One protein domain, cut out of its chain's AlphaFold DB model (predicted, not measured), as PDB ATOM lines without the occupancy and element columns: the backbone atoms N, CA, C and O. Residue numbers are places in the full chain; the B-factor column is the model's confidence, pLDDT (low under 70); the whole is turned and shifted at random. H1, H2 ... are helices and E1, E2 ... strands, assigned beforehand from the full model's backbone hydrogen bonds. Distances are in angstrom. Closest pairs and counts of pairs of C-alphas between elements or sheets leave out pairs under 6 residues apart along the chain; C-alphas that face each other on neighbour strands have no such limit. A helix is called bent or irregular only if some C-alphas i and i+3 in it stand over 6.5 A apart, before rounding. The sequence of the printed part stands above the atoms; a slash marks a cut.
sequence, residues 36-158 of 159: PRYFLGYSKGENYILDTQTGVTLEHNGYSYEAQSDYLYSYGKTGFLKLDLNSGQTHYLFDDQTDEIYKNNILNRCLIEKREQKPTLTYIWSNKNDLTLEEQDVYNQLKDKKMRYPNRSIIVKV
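AT A GLANCE: This is residues 36 to 158 of the 159 residues of an uncharacterized protein of Veillonella sp. 3_1_44 (UniProt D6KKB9). A single long sheet folds back on itself at the bent strand E3, so that the leaf E7 E6 E5 E4 partly faces the leaf E2 E1 E8. H2 covers the outside of this fold over E4 and E5, while H1 lies on the opposite face of the sheet, over its E7 end. The printed part has 123 residues with eight named strands and two named helices, in the order E1 E2 E3 E4 E5 E6 H1 E7 H2 E8; the sheet runs E7 E6 E5 E4 E3 E2 E1 E8 and is mixed, with E7 and E6 its parallel pair. The class is mixed, helices and strands. The whole is compact, with a radius of gyration of the C-alphas of 13.5 A, and rounded, spanning 37 by 32 by 29 A.

HOW THE PARTS SIT: Start at residues 36 to 43, strand E1, and residues 46 to 51, strand E2: this hairpin is antiparallel at 163 degrees, with N 41 and O 48 2.9 A apart. Go on to E3, residues 57 to 68, which bends by 122 degrees at residue 61. Its pairing is staggered: residues 57 to 62 pair with E2, where N 58 and O 49 are 2.7 A apart, and residues 62 to 68 pair with E4, residues 71 to 76, where N 73 and O 66 are 2.8 A apart. Next, E5, residues 79 to 84, is antiparallel to E4 at 165 degrees, with N 81 and O 74 2.8 A apart. E6, residues 90 to 93, is antiparallel to E5 at 154 degrees, with N 91 and O 82 2.8 A apart. From E1 to E6 you have read a meander, each strand the antiparallel neighbour of the one before. Helix H1, residues 100 to 115, leads to E7, residues 122 to 125, which is parallel to E6 at 27 degrees, with N 123 and O 90 2.8 A apart. E6, H1 and E7 form a strand-helix-strand unit, two parallel neighbours with a helix between, and its crossover is right-handed. H1 is on the sheet at a height of 8.6 A, over E7 and only just slantwise to it, at 57 degrees on the local plane; the closest C-alphas are those of Cys 110 and Thr 122, 5.9 A apart. H2, residues 133 to 143, is on the opposite face at a height of 8.5 A, over E4 and only just over E5, where 3 of its C-alphas fall. It runs slantwise to E4 at 33 degrees on the local plane, with the C-alphas of Tyr 75 and Leu 142 closest at 5.9 A. Last, E8, residues 152 to 157, is antiparallel to E1 at 162 degrees, with N 154 and O 38 2.7 A apart. In H1 and H2 every O i to N i+4 pair is within hydrogen-bond range.

IN THESE COORDINATES: Find C-alpha 36 at (181.145, 162.660, 178.183); from there E1 runs 19.3 A to C-alpha 43. E2 and E4 each measure 16.5 A, E5 16.3 A, and the bent E3 20.5 A. E6 and E7 are short, at 10.3 A and 10.2 A. Find C-alpha 100 at (176.332, 185.800, 159.558), where H1 begins its 22.2 A; H2 measures 15.3 A. E8 runs 16.4 A and ends at C-alpha 157, (189.584, 160.562, 176.626).

THE WHOLE: The two C-alphas farthest apart, those of Gln 117 and Asp 144, are 38.0 A apart. The sheet is strongly twisted. The printed part has no cut, and no link is long. The mean pLDDT of the printed part is 92.9, that of E8 is 88, and no printed residue is under 70.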
ATOM      1  N   PRO A  36     181.972 161.992 179.181       85.06
ATOM      2  CA  PRO A  36     181.145 162.660 178.183       85.06
ATOM      3  C   PRO A  36     181.526 164.143 178.096       85.06
ATOM      4  O   PRO A  36     181.498 164.849 179.104       85.06
ATOM      5  N   ARG A  37     181.856 164.619 176.891       90.81
ATOM      6  CA  ARG A  37     182.233 166.027 176.663       90.81
ATOM      7  C   ARG A  37     181.368 166.739 175.638       90.81
ATOM      8  O   ARG A  37     181.096 167.924 175.796       90.81
ATOM      9  N   TYR A  38     180.940 166.044 174.592       94.44
ATOM     10  CA  TYR A  38     180.146 166.660 173.532       94.44
ATOM     11  C   TYR A  38     178.787 166.007 173.453       94.44
ATOM     12  O   TYR A  38     178.696 164.788 173.386       94.44
ATOM     13  N   PHE A  39     177.723 166.793 173.439       95.25
ATOM     14  CA  PHE A  39     176.373 166.290 173.253       95.25
ATOM     15  C   PHE A  39     175.869 166.661 171.863       95.25
ATOM     16  O   PHE A  39     175.777 167.841 171.526       95.25
ATOM     17  N   LEU A  40     175.528 165.647 171.069       97.00
ATOM     18  CA  LEU A  40     174.857 165.813 169.783       97.00
ATOM     19  C   LEU A  40     173.363 165.737 170.031       97.00
ATOM     20  O   LEU A  40     172.859 164.675 170.401       97.00
ATOM     21  N   GLY A  41     172.667 166.840 169.799       95.19
ATOM     22  CA  GLY A  41     171.250 166.967 170.079       95.19
ATOM     23  C   GLY A  41     170.421 167.375 168.872       95.19
ATOM     24  O   GLY A  41     170.914 167.954 167.911       95.19
ATOM     25  N   TYR A  42     169.133 167.083 168.960       95.12
ATOM     26  CA  TYR A  42     168.080 167.542 168.081       95.12
ATOM     27  C   TYR A  42     166.888 167.967 168.927       95.12
ATOM     28  O   TYR A  42     166.290 167.151 169.641       95.12
ATOM     29  N   SER A  43     166.525 169.239 168.825       92.12
ATOM     30  CA  SER A  43     165.408 169.826 169.556       92.12
ATOM     31  C   SER A  43     164.742 170.902 168.712       92.12
ATOM     32  O   SER A  43     165.407 171.606 167.963       92.12
ATOM     33  N   LYS A  44     163.412 171.015 168.814       90.81
ATOM     34  CA  LYS A  44     162.606 172.021 168.093       90.81
ATOM     35  C   LYS A  44     162.852 172.083 166.574       90.81
ATOM     36  O   LYS A  44     162.683 173.132 165.970       90.81
ATOM     37  N   GLY A  45     163.205 170.958 165.951       88.94
ATOM     38  CA  GLY A  45     163.458 170.895 164.509       88.94
ATOM     39  C   GLY A  45     164.921 171.082 164.104       88.94
ATOM     40  O   GLY A  45     165.233 170.881 162.934       88.94
ATOM     41  N   GLU A  46     165.810 171.400 165.044       91.56
ATOM     42  CA  GLU A  46     167.187 171.804 164.759       91.56
ATOM     43  C   GLU A  46     168.200 170.876 165.430       91.56
ATOM     44  O   GLU A  46     168.030 170.463 166.581       91.56
ATOM     45  N   ASN A  47     169.279 170.568 164.708       96.19
ATOM     46  CA  ASN A  47     170.437 169.878 165.266       96.19
ATOM     47  C   ASN A  47     171.365 170.862 165.986       96.19
ATOM     48  O   ASN A  47     171.519 172.004 165.550       96.19
ATOM     49  N   TYR A  48     172.041 170.403 167.036       95.69
ATOM     50  CA  TYR A  48     173.057 171.177 167.741       95.69
ATOM     51  C   TYR A  48     174.168 170.292 168.316       95.69
ATOM     52  O   TYR A  48     173.951 169.116 168.622       95.69
ATOM     53  N   ILE A  49     175.354 170.874 168.497       96.44
ATOM     54  CA  ILE A  49     176.474 170.257 169.225       96.44
ATOM     55  C   ILE A  49     176.793 171.146 170.413       96.44
ATOM     56  O   ILE A  49     177.115 172.316 170.233       96.44
ATOM     57  N   LEU A  50     176.719 170.593 171.616       95.06
ATOM     58  CA  LEU A  50     177.031 171.286 172.862       95.06
ATOM     59  C   LEU A  50     178.320 170.717 173.458       95.06
ATOM     60  O   LEU A  50     178.411 169.509 173.661       95.06
ATOM     61  N   ASP A  51     179.285 171.571 173.787       92.75
ATOM     62  CA  ASP A  51     180.361 171.212 174.710       92.75
ATOM     63  C   ASP A  51     179.802 171.285 176.140       92.75
ATOM     64  O   ASP A  51     179.446 172.354 176.638       92.75
ATOM     65  N   THR A  52     179.675 170.133 176.797       89.88
ATOM     66  CA  THR A  52     179.053 170.016 178.121       89.88
ATOM     67  C   THR A  52     179.966 170.474 179.252       89.88
ATOM     68  O   THR A  52     179.478 170.691 180.357       89.88
ATOM     69  N   GLN A  53     181.271 170.619 179.006       86.56
ATOM     70  CA  GLN A  53     182.217 171.123 180.002       86.56
ATOM     71  C   GLN A  53     182.186 172.650 180.065       86.56
ATOM     72  O   GLN A  53     182.208 173.229 181.148       86.56
ATOM     73  N   THR A  54     182.117 173.306 178.907       85.69
ATOM     74  CA  THR A  54     182.109 174.776 178.811       85.69
ATOM     75  C   THR A  54     180.702 175.369 178.745       85.69
ATOM     76  O   THR A  54     180.531 176.563 178.981       85.69
ATOM     77  N   GLY A  55     179.693 174.562 178.405       87.81
ATOM     78  CA  GLY A  55     178.330 175.019 178.126       87.81
ATOM     79  C   GLY A  55     178.178 175.726 176.774       87.81
ATOM     80  O   GLY A  55     177.100 176.236 176.467       87.81
ATOM     81  N   VAL A  56     179.233 175.773 175.954       88.69
ATOM     82  CA  VAL A  56     179.221 176.450 174.653       88.69
ATOM     83  C   VAL A  56     178.565 175.556 173.610       88.69
ATOM     84  O   VAL A  56     178.959 174.408 173.409       88.69
ATOM     85  N   THR A  57     177.585 176.100 172.890       92.75
ATOM     86  CA  THR A  57     177.052 175.432 171.700       92.75
ATOM     87  C   THR A  57     177.985 175.698 170.520       92.75
ATOM     88  O   THR A  57     178.236 176.846 170.157       92.75
ATOM     89  N   LEU A  58     178.562 174.630 169.976       93.81
ATOM     90  CA  LEU A  58     179.559 174.659 168.906       93.81
ATOM     91  C   LEU A  58     178.922 174.655 167.513       93.81
ATOM     92  O   LEU A  58     179.476 175.272 166.608       93.81
ATOM     93  N   GLU A  59     177.775 173.988 167.365       93.31
ATOM     94  CA  GLU A  59     176.974 173.928 166.136       93.31
ATOM     95  C   GLU A  59     175.523 174.274 166.464       93.31
ATOM     96  O   GLU A  59     174.950 173.720 167.406       93.31
ATOM     97  N   HIS A  60     174.926 175.127 165.637       89.31
ATOM     98  CA  HIS A  60     173.520 175.500 165.692       89.31
ATOM     99  C   HIS A  60     172.874 175.244 164.340       89.31
ATOM    100  O   HIS A  60     173.403 175.649 163.308       89.31
ATOM    101  N   ASN A  61     171.696 174.622 164.362       91.25
ATOM    102  CA  ASN A  61     170.957 174.274 163.154       91.25
ATOM    103  C   ASN A  61     171.839 173.494 162.160       91.25
ATOM    104  O   ASN A  61     171.957 173.826 160.978       91.25
ATOM    105  N   GLY A  62     172.507 172.467 162.696       90.06
ATOM    106  CA  GLY A  62     173.336 171.547 161.927       90.06
ATOM    107  C   GLY A  62     172.512 170.796 160.886       90.06
ATOM    108  O   GLY A  62     171.335 170.494 161.097       90.06
ATOM    109  N   TYR A  63     173.120 170.449 159.763       93.50
ATOM    110  CA  TYR A  63     172.487 169.635 158.728       93.50
ATOM    111  C   TYR A  63     172.979 168.201 158.787       93.50
ATOM    112  O   TYR A  63     172.196 167.267 158.610       93.50
ATOM    113  N   SER A  64     174.264 168.015 159.047       95.81
ATOM    114  CA  SER A  64     174.915 166.720 158.959       95.81
ATOM    115  C   SER A  64     176.157 166.679 159.838       95.81
ATOM    116  O   SER A  64     176.784 167.697 160.101       95.81
ATOM    117  N   TYR A  65     176.495 165.486 160.317       96.50
ATOM    118  CA  TYR A  65     177.710 165.221 161.067       96.50
ATOM    119  C   TYR A  65     178.334 163.888 160.657       96.50
ATOM    120  O   TYR A  65     177.652 162.990 160.155       96.50
ATOM    121  N   GLU A  66     179.618 163.737 160.945       95.44
ATOM    122  CA  GLU A  66     180.344 162.481 160.812       95.44
ATOM    123  C   GLU A  66     181.430 162.401 161.878       95.44
ATOM    124  O   GLU A  66     182.105 163.383 162.164       95.44
ATOM    125  N   ALA A  67     181.570 161.239 162.510       92.50
ATOM    126  CA  ALA A  67     182.628 160.997 163.480       92.50
ATOM    127  C   ALA A  67     183.629 160.018 162.866       92.50
ATOM    128  O   ALA A  67     183.237 158.919 162.472       92.50
ATOM    129  N   GLN A  68     184.898 160.412 162.805       89.38
ATOM    130  CA  GLN A  68     185.986 159.613 162.248       89.38
ATOM    131  C   GLN A  68     187.208 159.713 163.161       89.38
ATOM    132  O   GLN A  68     187.727 160.805 163.396       89.38
ATOM    133  N   SER A  69     187.684 158.566 163.654       86.44
ATOM    134  CA  SER A  69     188.782 158.483 164.628       86.44
ATOM    135  C   SER A  69     188.564 159.444 165.809       86.44
ATOM    136  O   SER A  69     187.545 159.351 166.493       86.44
ATOM    137  N   ASP A  70     189.490 160.380 166.022       91.00
ATOM    138  CA  ASP A  70     189.473 161.352 167.114       91.00
ATOM    139  C   ASP A  70     188.827 162.688 166.713       91.00
ATOM    140  O   ASP A  70     189.026 163.703 167.379       91.00
ATOM    141  N   TYR A  71     188.059 162.709 165.620       95.06
ATOM    142  CA  TYR A  71     187.424 163.914 165.104       95.06
ATOM    143  C   TYR A  71     185.913 163.760 164.967       95.06
ATOM    144  O   TYR A  71     185.390 162.718 164.565       95.06
ATOM    145  N   LEU A  72     185.211 164.851 165.262       96.56
ATOM    146  CA  LEU A  72     183.816 165.040 164.901       96.56
ATOM    147  C   LEU A  72     183.718 166.179 163.891       96.56
ATOM    148  O   LEU A  72     184.104 167.310 164.175       96.56
ATOM    149  N   TYR A  73     183.149 165.878 162.737       97.25
ATOM    150  CA  TYR A  73     182.835 166.833 161.692       97.25
ATOM    151  C   TYR A  73     181.347 167.154 161.704       97.25
ATOM    152  O   TYR A  73     180.515 166.295 162.006       97.25
ATOM    153  N   SER A  74     181.009 168.391 161.366       97.25
ATOM    154  CA  SER A  74     179.638 168.868 161.229       97.25
ATOM    155  C   SER A  74     179.556 169.871 160.089       97.25
ATOM    156  O   SER A  74     180.510 170.597 159.822       97.25
ATOM    157  N   TYR A  75     178.421 169.905 159.409       97.19
ATOM    158  CA  TYR A  75     178.099 170.940 158.442       97.19
ATOM    159  C   TYR A  75     176.704 171.480 158.731       97.19
ATOM    160  O   TYR A  75     175.756 170.715 158.928       97.19
ATOM    161  N   GLY A  76     176.572 172.801 158.753       94.31
ATOM    162  CA  GLY A  76     175.339 173.464 159.149       94.31
ATOM    163  C   GLY A  76     175.379 174.965 158.942       94.31
ATOM    164  O   GLY A  76     176.160 175.497 158.154       94.31
ATOM    165  N   LYS A  77     174.537 175.677 159.694       94.56
ATOM    166  CA  LYS A  77     174.520 177.142 159.670       94.56
ATOM    167  C   LYS A  77     175.763 177.775 160.295       94.56
ATOM    168  O   LYS A  77     176.029 178.940 160.015       94.56
ATOM    169  N   THR A  78     176.545 177.039 161.085       94.31
ATOM    170  CA  THR A  78     177.855 177.517 161.567       94.31
ATOM    171  C   THR A  78     178.991 177.346 160.546       94.31
ATOM    172  O   THR A  78     180.117 177.764 160.816       94.31
ATOM    173  N   GLY A  79     178.690 176.801 159.362       95.88
ATOM    174  CA  GLY A  79     179.665 176.435 158.340       95.88
ATOM    175  C   GLY A  79     180.110 174.983 158.487       95.88
ATOM    176  O   GLY A  79     179.385 174.149 159.034       95.88
ATOM    177  N   PHE A  80     181.300 174.671 157.980       97.44
ATOM    178  CA  PHE A  80     181.938 173.382 158.223       97.44
ATOM    179  C   PHE A  80     182.738 173.437 159.518       97.44
ATOM    180  O   PHE A  80     183.622 174.277 159.674       97.44
ATOM    181  N   LEU A  81     182.426 172.532 160.435       96.88
ATOM    182  CA  LEU A  81     183.047 172.405 161.742       96.88
ATOM    183  C   LEU A  81     183.846 171.104 161.807       96.88
ATOM    184  O   LEU A  81     183.341 170.036 161.466       96.88
ATOM    185  N   LYS A  82     185.072 171.192 162.320       97.19
ATOM    186  CA  LYS A  82     185.871 170.057 162.790       97.19
ATOM    187  C   LYS A  82     186.168 170.241 164.267       97.19
ATOM    188  O   LYS A  82     186.669 171.278 164.691       97.19
ATOM    189  N   LEU A  83     185.931 169.200 165.039       96.25
ATOM    190  CA  LEU A  83     186.204 169.147 166.459       96.25
ATOM    191  C   LEU A  83     187.209 168.037 166.738       96.25
ATOM    192  O   LEU A  83     186.946 166.875 166.444       96.25
ATOM    193  N   ASP A  84     188.348 168.402 167.312       93.94
ATOM    194  CA  ASP A  84     189.326 167.455 167.835       93.94
ATOM    195  C   ASP A  84     188.874 166.979 169.218       93.94
ATOM    196  O   ASP A  84     188.830 167.751 170.178       93.94
ATOM    197  N   LEU A  85     188.531 165.697 169.321       91.50
ATOM    198  CA  LEU A  85     187.994 165.091 170.536       91.50
ATOM    199  C   LEU A  85     189.050 164.960 171.647       91.50
ATOM    200  O   LEU A  85     188.687 164.903 172.822       91.50
ATOM    201  N   ASN A  86     190.340 164.958 171.302       87.38
ATOM    202  CA  ASN A  86     191.451 164.809 172.243       87.38
ATOM    203  C   ASN A  86     191.932 166.148 172.810       87.38
ATOM    204  O   ASN A  86     192.320 166.231 173.978       87.38
ATOM    205  N   SER A  87     192.002 167.188 171.978       87.62
ATOM    206  CA  SER A  87     192.454 168.523 172.397       87.62
ATOM    207  C   SER A  87     191.292 169.439 172.780       87.62
ATOM    208  O   SER A  87     191.449 170.348 173.596       87.62
ATOM    209  N   GLY A  88     190.106 169.179 172.237       88.38
ATOM    210  CA  GLY A  88     188.951 170.058 172.317       88.38
ATOM    211  C   GLY A  88     189.036 171.299 171.442       88.38
ATOM    212  O   GLY A  88     188.229 172.214 171.607       88.38
ATOM    213  N   GLN A  89     190.010 171.347 170.534       93.19
ATOM    214  CA  GLN A  89     190.108 172.414 169.555       93.19
ATOM    215  C   GLN A  89     188.985 172.287 168.528       93.19
ATOM    216  O   GLN A  89     188.713 171.208 168.000       93.19
ATOM    217  N   THR A  90     188.352 173.410 168.222       95.50
ATOM    218  CA  THR A  90     187.300 173.514 167.215       95.50
ATOM    219  C   THR A  90     187.792 174.371 166.059       95.50
ATOM    220  O   THR A  90     188.255 175.492 166.268       95.50
ATOM    221  N   HIS A  91     187.675 173.851 164.846       97.06
ATOM    222  CA  HIS A  91     188.022 174.526 163.605       97.06
ATOM    223  C   HIS A  91     186.750 174.800 162.810       97.06
ATOM    224  O   HIS A  91     185.905 173.913 162.688       97.06
ATOM    225  N   TYR A  92     186.630 176.007 162.264       97.69
ATOM    226  CA  TYR A  92     185.524 176.393 161.392       97.69
ATOM    227  C   TYR A  92     186.042 176.814 160.022       97.69
ATOM    228  O   TYR A  92     187.030 177.539 159.918       97.69
ATOM    229  N   LEU A  93     185.328 176.409 158.979       97.88
ATOM    230  CA  LEU A  93     185.427 176.970 157.641       97.88
ATOM    231  C   LEU A  93     184.075 177.594 157.294       97.88
ATOM    232  O   LEU A  93     183.063 176.897 157.192       97.88
ATOM    233  N   PHE A  94     184.077 178.911 157.108       97.00
ATOM    234  CA  PHE A  94     182.898 179.645 156.667       97.00
ATOM    235  C   PHE A  94     182.754 179.560 155.149       97.00
ATOM    236  O   PHE A  94     183.730 179.683 154.411       97.00
ATOM    237  N   ASP A  95     181.521 179.392 154.694       94.56
ATOM    238  CA  ASP A  95     181.152 179.367 153.284       94.56
ATOM    239  C   ASP A  95     179.885 180.194 153.020       94.56
ATOM    240  O   ASP A  95     179.379 180.904 153.890       94.56
ATOM    241  N   ASP A  96     179.378 180.108 151.794       92.56
ATOM    242  CA  ASP A  96     178.199 180.825 151.315       92.56
ATOM    243  C   ASP A  96     176.900 180.479 152.065       92.56
ATOM    244  O   ASP A  96     175.936 181.239 152.012       92.56
ATOM    245  N   GLN A  97     176.866 179.345 152.767       91.44
ATOM    246  CA  GLN A  97     175.702 178.874 153.520       91.44
ATOM    247  C   GLN A  97     175.786 179.199 155.014       91.44
ATOM    248  O   GLN A  97     174.807 178.992 155.746       91.44
ATOM    249  N   THR A  98     176.936 179.705 155.464       95.50
ATOM    250  CA  THR A  98     177.172 180.076 156.857       95.50
ATOM    251  C   THR A  98     176.340 181.300 157.223       95.50
ATOM    252  O   THR A  98     176.359 182.318 156.533       95.50
ATOM    253  N   ASP A  99     175.618 181.218 158.335       96.06
ATOM    254  CA  ASP A  99     174.839 182.340 158.842       96.06
ATOM    255  C   ASP A  99     175.755 183.413 159.447       96.06
ATOM    256  O   ASP A  99     176.639 183.120 160.260       96.06
ATOM    257  N   GLU A 100     175.523 184.674 159.086       95.75
ATOM    258  CA  GLU A 100     176.332 185.800 159.558       95.75
ATOM    259  C   GLU A 100     176.254 185.992 161.080       95.75
ATOM    260  O   GLU A 100     177.239 186.398 161.697       95.75
ATOM    261  N   ILE A 101     175.134 185.660 161.732       94.56
ATOM    262  CA  ILE A 101     175.030 185.738 163.196       94.56
ATOM    263  C   ILE A 101     175.977 184.717 163.832       94.56
ATOM    264  O   ILE A 101     176.743 185.061 164.737       94.56
ATOM    265  N   TYR A 102     175.979 183.474 163.344       93.69
ATOM    266  CA  TYR A 102     176.857 182.435 163.887       93.69
ATOM    267  C   TYR A 102     178.328 182.710 163.593       93.69
ATOM    268  O   TYR A 102     179.158 182.596 164.495       93.69
ATOM    269  N   LYS A 103     178.648 183.160 162.378       95.31
ATOM    270  CA  LYS A 103     179.995 183.602 162.007       95.31
ATOM    271  C   LYS A 103     180.509 184.695 162.943       95.31
ATOM    272  O   LYS A 103     181.598 184.561 163.499       95.31
ATOM    273  N   ASN A 104     179.715 185.739 163.186       95.94
ATOM    274  CA  ASN A 104     180.092 186.817 164.100       95.94
ATOM    275  C   ASN A 104     180.273 186.321 165.540       95.94
ATOM    276  O   ASN A 104     181.228 186.717 166.209       95.94
ATOM    277  N   ASN A 105     179.419 185.411 166.016       93.31
ATOM    278  CA  ASN A 105     179.565 184.812 167.344       93.31
ATOM    279  C   ASN A 105     180.878 184.028 167.487       93.31
ATOM    280  O   ASN A 105     181.569 184.158 168.501       93.31
ATOM    281  N   ILE A 106     181.252 183.254 166.468       94.56
ATOM    282  CA  ILE A 106     182.494 182.474 166.458       94.56
ATOM    283  C   ILE A 106     183.716 183.402 166.409       94.56
ATOM    284  O   ILE A 106     184.648 183.233 167.195       94.56
ATOM    285  N   LEU A 107     183.698 184.430 165.554       95.44
ATOM    286  CA  LEU A 107     184.773 185.427 165.487       95.44
ATOM    287  C   LEU A 107     184.939 186.177 166.817       95.44
ATOM    288  O   LEU A 107     186.063 186.356 167.290       95.44
ATOM    289  N   ASN A 108     183.835 186.553 167.466       93.62
ATOM    290  CA  ASN A 108     183.862 187.166 168.792       93.62
ATOM    291  C   ASN A 108     184.465 186.228 169.844       93.62
ATOM    292  O   ASN A 108     185.254 186.676 170.675       93.62
ATOM    293  N   ARG A 109     184.166 184.924 169.783       90.94
ATOM    294  CA  ARG A 109     184.784 183.923 170.665       90.94
ATOM    295  C   ARG A 109     186.304 183.889 170.494       90.94
ATOM    296  O   ARG A 109     187.019 183.980 171.488       90.94
ATOM    297  N   CYS A 110     186.800 183.869 169.255       92.25
ATOM    298  CA  CYS A 110     188.238 183.953 168.976       92.25
ATOM    299  C   CYS A 110     188.878 185.235 169.539       92.25
ATOM    300  O   CYS A 110     189.998 185.201 170.048       92.25
ATOM    301  N   LEU A 111     188.191 186.381 169.448       92.75
ATOM    302  CA  LEU A 111     188.681 187.648 169.999       92.75
ATOM    303  C   LEU A 111     188.754 187.619 171.532       92.75
ATOM    304  O   LEU A 111     189.727 188.111 172.103       92.75
ATOM    305  N   ILE A 112     187.755 187.028 172.191       90.81
ATOM    306  CA  ILE A 112     187.722 186.871 173.650       90.81
ATOM    307  C   ILE A 112     188.852 185.951 174.116       90.81
ATOM    308  O   ILE A 112     189.586 186.333 175.023       90.81
ATOM    309  N   GLU A 113     189.054 184.795 173.469       90.12
ATOM    310  CA  GLU A 113     190.152 183.869 173.793       90.12
ATOM    311  C   GLU A 113     191.512 184.586 173.777       90.12
ATOM    312  O   GLU A 113     192.290 184.476 174.727       90.12
ATOM    313  N   LYS A 114     191.759 185.405 172.744       89.81
ATOM    314  CA  LYS A 114     192.976 186.222 172.625       89.81
ATOM    315  C   LYS A 114     193.071 187.300 173.703       89.81
ATOM    316  O   LYS A 114     194.133 187.484 174.292       89.81
ATOM    317  N   ARG A 115     191.979 188.029 173.958       91.38
ATOM    318  CA  ARG A 115     191.950 189.143 174.919       91.38
ATOM    319  C   ARG A 115     192.161 188.670 176.355       91.38
ATOM    320  O   ARG A 115     192.851 189.337 177.118       91.38
ATOM    321  N   GLU A 116     191.563 187.542 176.714       90.56
ATOM    322  CA  GLU A 116     191.621 186.970 178.061       90.56
ATOM    323  C   GLU A 116     192.863 186.097 178.291       90.56
ATOM    324  O   GLU A 116     192.998 185.519 179.365       90.56
ATOM    325  N   GLN A 117     193.767 185.995 177.305       81.94
ATOM    326  CA  GLN A 117     194.951 185.122 177.348       81.94
ATOM    327  C   GLN A 117     194.598 183.664 177.691       81.94
ATOM    328  O   GLN A 117     195.375 182.941 178.315       81.94
ATOM    329  N   LYS A 118     193.402 183.227 177.283       80.44
ATOM    330  CA  LYS A 118     192.976 181.837 177.418       80.44
ATOM    331  C   LYS A 118     193.705 180.978 176.379       80.44
ATOM    332  O   LYS A 118     194.132 181.497 175.344       80.44
ATOM    333  N   PRO A 119     193.821 179.660 176.613       82.81
ATOM    334  CA  PRO A 119     194.248 178.739 175.570       82.81
ATOM    335  C   PRO A 119     193.409 178.955 174.308       82.81
ATOM    336  O   PRO A 119     192.182 179.002 174.385       82.81
ATOM    337  N   THR A 120     194.068 179.110 173.159       86.56
ATOM    338  CA  THR A 120     193.364 179.175 171.876       86.56
ATOM    339  C   THR A 120     192.773 177.804 171.591       86.56
ATOM    340  O   THR A 120     193.500 176.819 171.450       86.56
ATOM    341  N   LEU A 121     191.447 177.746 171.550       90.75
ATOM    342  CA  LEU A 121     190.692 176.528 171.276       90.75
ATOM    343  C   LEU A 121     189.868 176.666 170.001       90.75
ATOM    344  O   LEU A 121     189.453 175.654 169.449       90.75
ATOM    345  N   THR A 122     189.660 177.888 169.509       94.50
ATOM    346  CA  THR A 122     188.888 178.140 168.295       94.50
ATOM    347  C   THR A 122     189.773 178.632 167.158       94.50
ATOM    348  O   THR A 122     190.415 179.678 167.258       94.50
ATOM    349  N   TYR A 123     189.740 177.908 166.043       95.75
ATOM    350  CA  TYR A 123     190.519 178.178 164.841       95.75
ATOM    351  C   TYR A 123     189.597 178.386 163.645       95.75
ATOM    352  O   TYR A 123     188.539 177.766 163.549       95.75
ATOM    353  N   ILE A 124     190.009 179.259 162.729       96.88
ATOM    354  CA  ILE A 124     189.262 179.570 161.512       96.88
ATOM    355  C   ILE A 124     190.166 179.276 160.324       96.88
ATOM    356  O   ILE A 124     191.241 179.867 160.207       96.88
ATOM    357  N   TRP A 125     189.729 178.369 159.458       97.56
ATOM    358  CA  TRP A 125     190.335 178.185 158.148       97.56
ATOM    359  C   TRP A 125     189.940 179.349 157.245       97.56
ATOM    360  O   TRP A 125     188.791 179.794 157.244       97.56
ATOM    361  N   SER A 126     190.900 179.849 156.474       93.44
ATOM    362  CA  SER A 126     190.668 180.994 155.594       93.44
ATOM    363  C   SER A 126     189.865 180.578 154.369       93.44
ATOM    364  O   SER A 126     189.060 181.356 153.865       93.44
ATOM    365  N   ASN A 127     190.110 179.368 153.860       94.31
ATOM    366  CA  ASN A 127     189.432 178.837 152.685       94.31
ATOM    367  C   ASN A 127     189.528 177.301 152.615       94.31
ATOM    368  O   ASN A 127     190.281 176.675 153.356       94.31
ATOM    369  N   LYS A 128     188.786 176.690 151.681       93.94
ATOM    370  CA  LYS A 128     188.743 175.230 151.493       93.94
ATOM    371  C   LYS A 128     190.115 174.605 151.197       93.94
ATOM    372  O   LYS A 128     190.318 173.451 151.551       93.94
ATOM    373  N   ASN A 129     191.058 175.333 150.595       94.50
ATOM    374  CA  ASN A 129     192.395 174.794 150.309       94.50
ATOM    375  C   ASN A 129     193.253 174.625 151.571       94.50
ATOM    376  O   ASN A 129     194.293 173.976 151.503       94.50
ATOM    377  N   ASP A 130     192.824 175.184 152.705       95.06
ATOM    378  CA  ASP A 130     193.476 174.963 153.997       95.06
ATOM    379  C   ASP A 130     193.092 173.596 154.603       95.06
ATOM    380  O   ASP A 130     193.706 173.163 155.577       95.06
ATOM    381  N   LEU A 131     192.082 172.919 154.035       96.12
ATOM    382  CA  LEU A 131     191.681 171.563 154.404       96.12
ATOM    383  C   LEU A 131     192.572 170.520 153.715       96.12
ATOM    384  O   LEU A 131     192.876 170.622 152.521       96.12
ATOM    385  N   THR A 132     192.904 169.452 154.438       96.12
ATOM    386  CA  THR A 132     193.477 168.228 153.855       96.12
ATOM    387  C   THR A 132     192.526 167.596 152.833       96.12
ATOM    388  O   THR A 132     191.327 167.869 152.837       96.12
ATOM    389  N   LEU A 133     193.037 166.720 151.959       96.75
ATOM    390  CA  LEU A 133     192.196 166.032 150.966       96.75
ATOM    391  C   LEU A 133     191.050 165.249 151.629       96.75
ATOM    392  O   LEU A 133     189.909 165.370 151.201       96.75
ATOM    393  N   GLU A 134     191.334 164.545 152.727       95.38
ATOM    394  CA  GLU A 134     190.317 163.814 153.494       95.38
ATOM    395  C   GLU A 134     189.242 164.753 154.062       95.38
ATOM    396  O   GLU A 134     188.049 164.487 153.947       95.38
ATOM    397  N   GLU A 135     189.636 165.896 154.630       96.69
ATOM    398  CA  GLU A 135     188.684 166.885 155.149       96.69
ATOM    399  C   GLU A 135     187.854 167.536 154.038       96.69
ATOM    400  O   GLU A 135     186.688 167.860 154.260       96.69
ATOM    401  N   GLN A 136     188.422 167.720 152.843       97.06
ATOM    402  CA  GLN A 136     187.668 168.208 151.690       97.06
ATOM    403  C   GLN A 136     186.616 167.195 151.237       97.06
ATOM    404  O   GLN A 136     185.509 167.606 150.879       97.06
ATOM    405  N   ASP A 137     186.933 165.902 151.268       96.31
ATOM    406  CA  ASP A 137     185.986 164.835 150.941       96.31
ATOM    407  C   ASP A 137     184.838 164.795 151.955       96.31
ATOM    408  O   ASP A 137     183.668 164.824 151.561       96.31
ATOM    409  N   VAL A 138     185.154 164.858 153.255       96.69
ATOM    410  CA  VAL A 138     184.149 164.952 154.326       96.69
ATOM    411  C   VAL A 138     183.300 166.217 154.175       96.69
ATOM    412  O   VAL A 138     182.074 166.145 154.265       96.69
ATOM    413  N   TYR A 139     183.912 167.371 153.888       96.62
ATOM    414  CA  TYR A 139     183.197 168.622 153.625       96.62
ATOM    415  C   TYR A 139     182.161 168.458 152.505       96.62
ATOM    416  O   TYR A 139     180.995 168.808 152.695       96.62
ATOM    417  N   ASN A 140     182.560 167.902 151.355       95.62
ATOM    418  CA  ASN A 140     181.652 167.723 150.219       95.62
ATOM    419  C   ASN A 140     180.521 166.743 150.568       95.62
ATOM    420  O   ASN A 140     179.354 167.030 150.317       95.62
ATOM    421  N   GLN A 141     180.854 165.617 151.207       95.69
ATOM    422  CA  GLN A 141     179.877 164.606 151.614       95.69
ATOM    423  C   GLN A 141     178.839 165.162 152.597       95.69
ATOM    424  O   GLN A 141     177.646 164.875 152.478       95.69
ATOM    425  N   LEU A 142     179.281 165.935 153.590       96.00
ATOM    426  CA  LEU A 142     178.393 166.515 154.591       96.00
ATOM    427  C   LEU A 142     177.526 167.632 154.008       96.00
ATOM    428  O   LEU A 142     176.343 167.697 154.352       96.00
ATOM    429  N   LYS A 143     178.068 168.462 153.107       94.38
ATOM    430  CA  LYS A 143     177.336 169.568 152.471       94.38
ATOM    431  C   LYS A 143     176.085 169.100 151.722       94.38
ATOM    432  O   LYS A 143     175.046 169.754 151.806       94.38
ATOM    433  N   ASP A 144     176.156 167.936 151.084       92.19
ATOM    434  CA  ASP A 144     175.050 167.375 150.299       92.19
ATOM    435  C   ASP A 144     174.073 166.516 151.125       92.19
ATOM    436  O   ASP A 144     173.055 166.036 150.616       92.19
ATOM    437  N   LYS A 145     174.345 166.321 152.421       92.69
ATOM    438  CA  LYS A 145     173.573 165.436 153.297       92.69
ATOM    439  C   LYS A 145     172.744 166.219 154.311       92.69
ATOM    440  O   LYS A 145     173.169 167.226 154.867       92.69
ATOM    441  N   LYS A 146     171.559 165.691 154.631       92.56
ATOM    442  CA  LYS A 146     170.747 166.128 155.775       92.56
ATOM    443  C   LYS A 146     170.400 164.938 156.654       92.56
ATOM    444  O   LYS A 146     169.947 163.908 156.160       92.56
ATOM    445  N   MET A 147     170.609 165.067 157.957       94.50
ATOM    446  CA  MET A 147     170.295 164.037 158.941       94.50
ATOM    447  C   MET A 147     169.949 164.645 160.295       94.50
ATOM    448  O   MET A 147     170.316 165.773 160.609       94.50
ATOM    449  N   ARG A 148     169.251 163.868 161.118       93.50
ATOM    450  CA  ARG A 148     168.955 164.217 162.505       93.50
ATOM    451  C   ARG A 148     170.048 163.685 163.425       93.50
ATOM    452  O   ARG A 148     170.476 162.543 163.285       93.50
ATOM    453  N   TYR A 149     170.458 164.497 164.389       95.00
ATOM    454  CA  TYR A 149     171.460 164.124 165.374       95.00
ATOM    455  C   TYR A 149     170.850 163.160 166.395       95.00
ATOM    456  O   TYR A 149     169.671 163.278 166.747       95.00
ATOM    457  N   PRO A 150     171.636 162.189 166.880       93.12
ATOM    458  CA  PRO A 150     171.113 161.027 167.592       93.12
ATOM    459  C   PRO A 150     170.712 161.274 169.055       93.12
ATOM    460  O   PRO A 150     170.345 160.311 169.719       93.12
ATOM    461  N   ASN A 151     170.768 162.507 169.580       93.94
ATOM    462  CA  ASN A 151     170.519 162.808 171.001       93.94
ATOM    463  C   ASN A 151     171.411 161.982 171.943       93.94
ATOM    464  O   ASN A 151     170.916 161.250 172.799       93.94
ATOM    465  N   ARG A 152     172.736 162.075 171.777       93.44
ATOM    466  CA  ARG A 152     173.702 161.295 172.570       93.44
ATOM    467  C   ARG A 152     174.946 162.091 172.934       93.44
ATOM    468  O   ARG A 152     175.376 162.964 172.180       93.44
ATOM    469  N   SER A 153     175.572 161.700 174.039       91.56
ATOM    470  CA  SER A 153     176.902 162.177 174.412       91.56
ATOM    471  C   SER A 153     177.993 161.394 173.679       91.56
ATOM    472  O   SER A 153     177.939 160.169 173.585       91.56
ATOM    473  N   ILE A 154     178.999 162.106 173.188       89.94
ATOM    474  CA  ILE A 154     180.287 161.581 172.754       89.94
ATOM    475  C   ILE A 154     181.217 161.610 173.961       89.94
ATOM    476  O   ILE A 154     181.422 162.647 174.603       89.94
ATOM    477  N   ILE A 155     181.744 160.431 174.263       86.19
ATOM    478  CA  ILE A 155     182.713 160.204 175.323       86.19
ATOM    479  C   ILE A 155     184.098 160.450 174.742       86.19
ATOM    480  O   ILE A 155     184.421 159.939 173.672       86.19
ATOM    481  N   VAL A 156     184.903 161.227 175.454       83.88
ATOM    482  CA  VAL A 156     186.276 161.538 175.069       83.88
ATOM    483  C   VAL A 156     187.241 161.088 176.149       83.88
ATOM    484  O   VAL A 156     186.878 160.911 177.316       83.88
ATOM    485  N   LYS A 157     188.485 160.898 175.739       80.81
ATOM    486  CA  LYS A 157     189.584 160.562 176.626       80.81
ATOM    487  C   LYS A 157     189.990 161.793 177.435       80.81
ATOM    488  O   LYS A 157     190.243 162.855 176.873       80.81
ATOM    489  N   VAL A 158     190.059 161.642 178.748       70.88
ATOM    490  CA  VAL A 158     190.591 162.648 179.667       70.88
ATOM    491  C   VAL A 158     192.114 162.502 179.676       70.88
ATOM    492  O   VAL A 158     192.626 161.386 179.787       70.88
TER     493      VAL A 158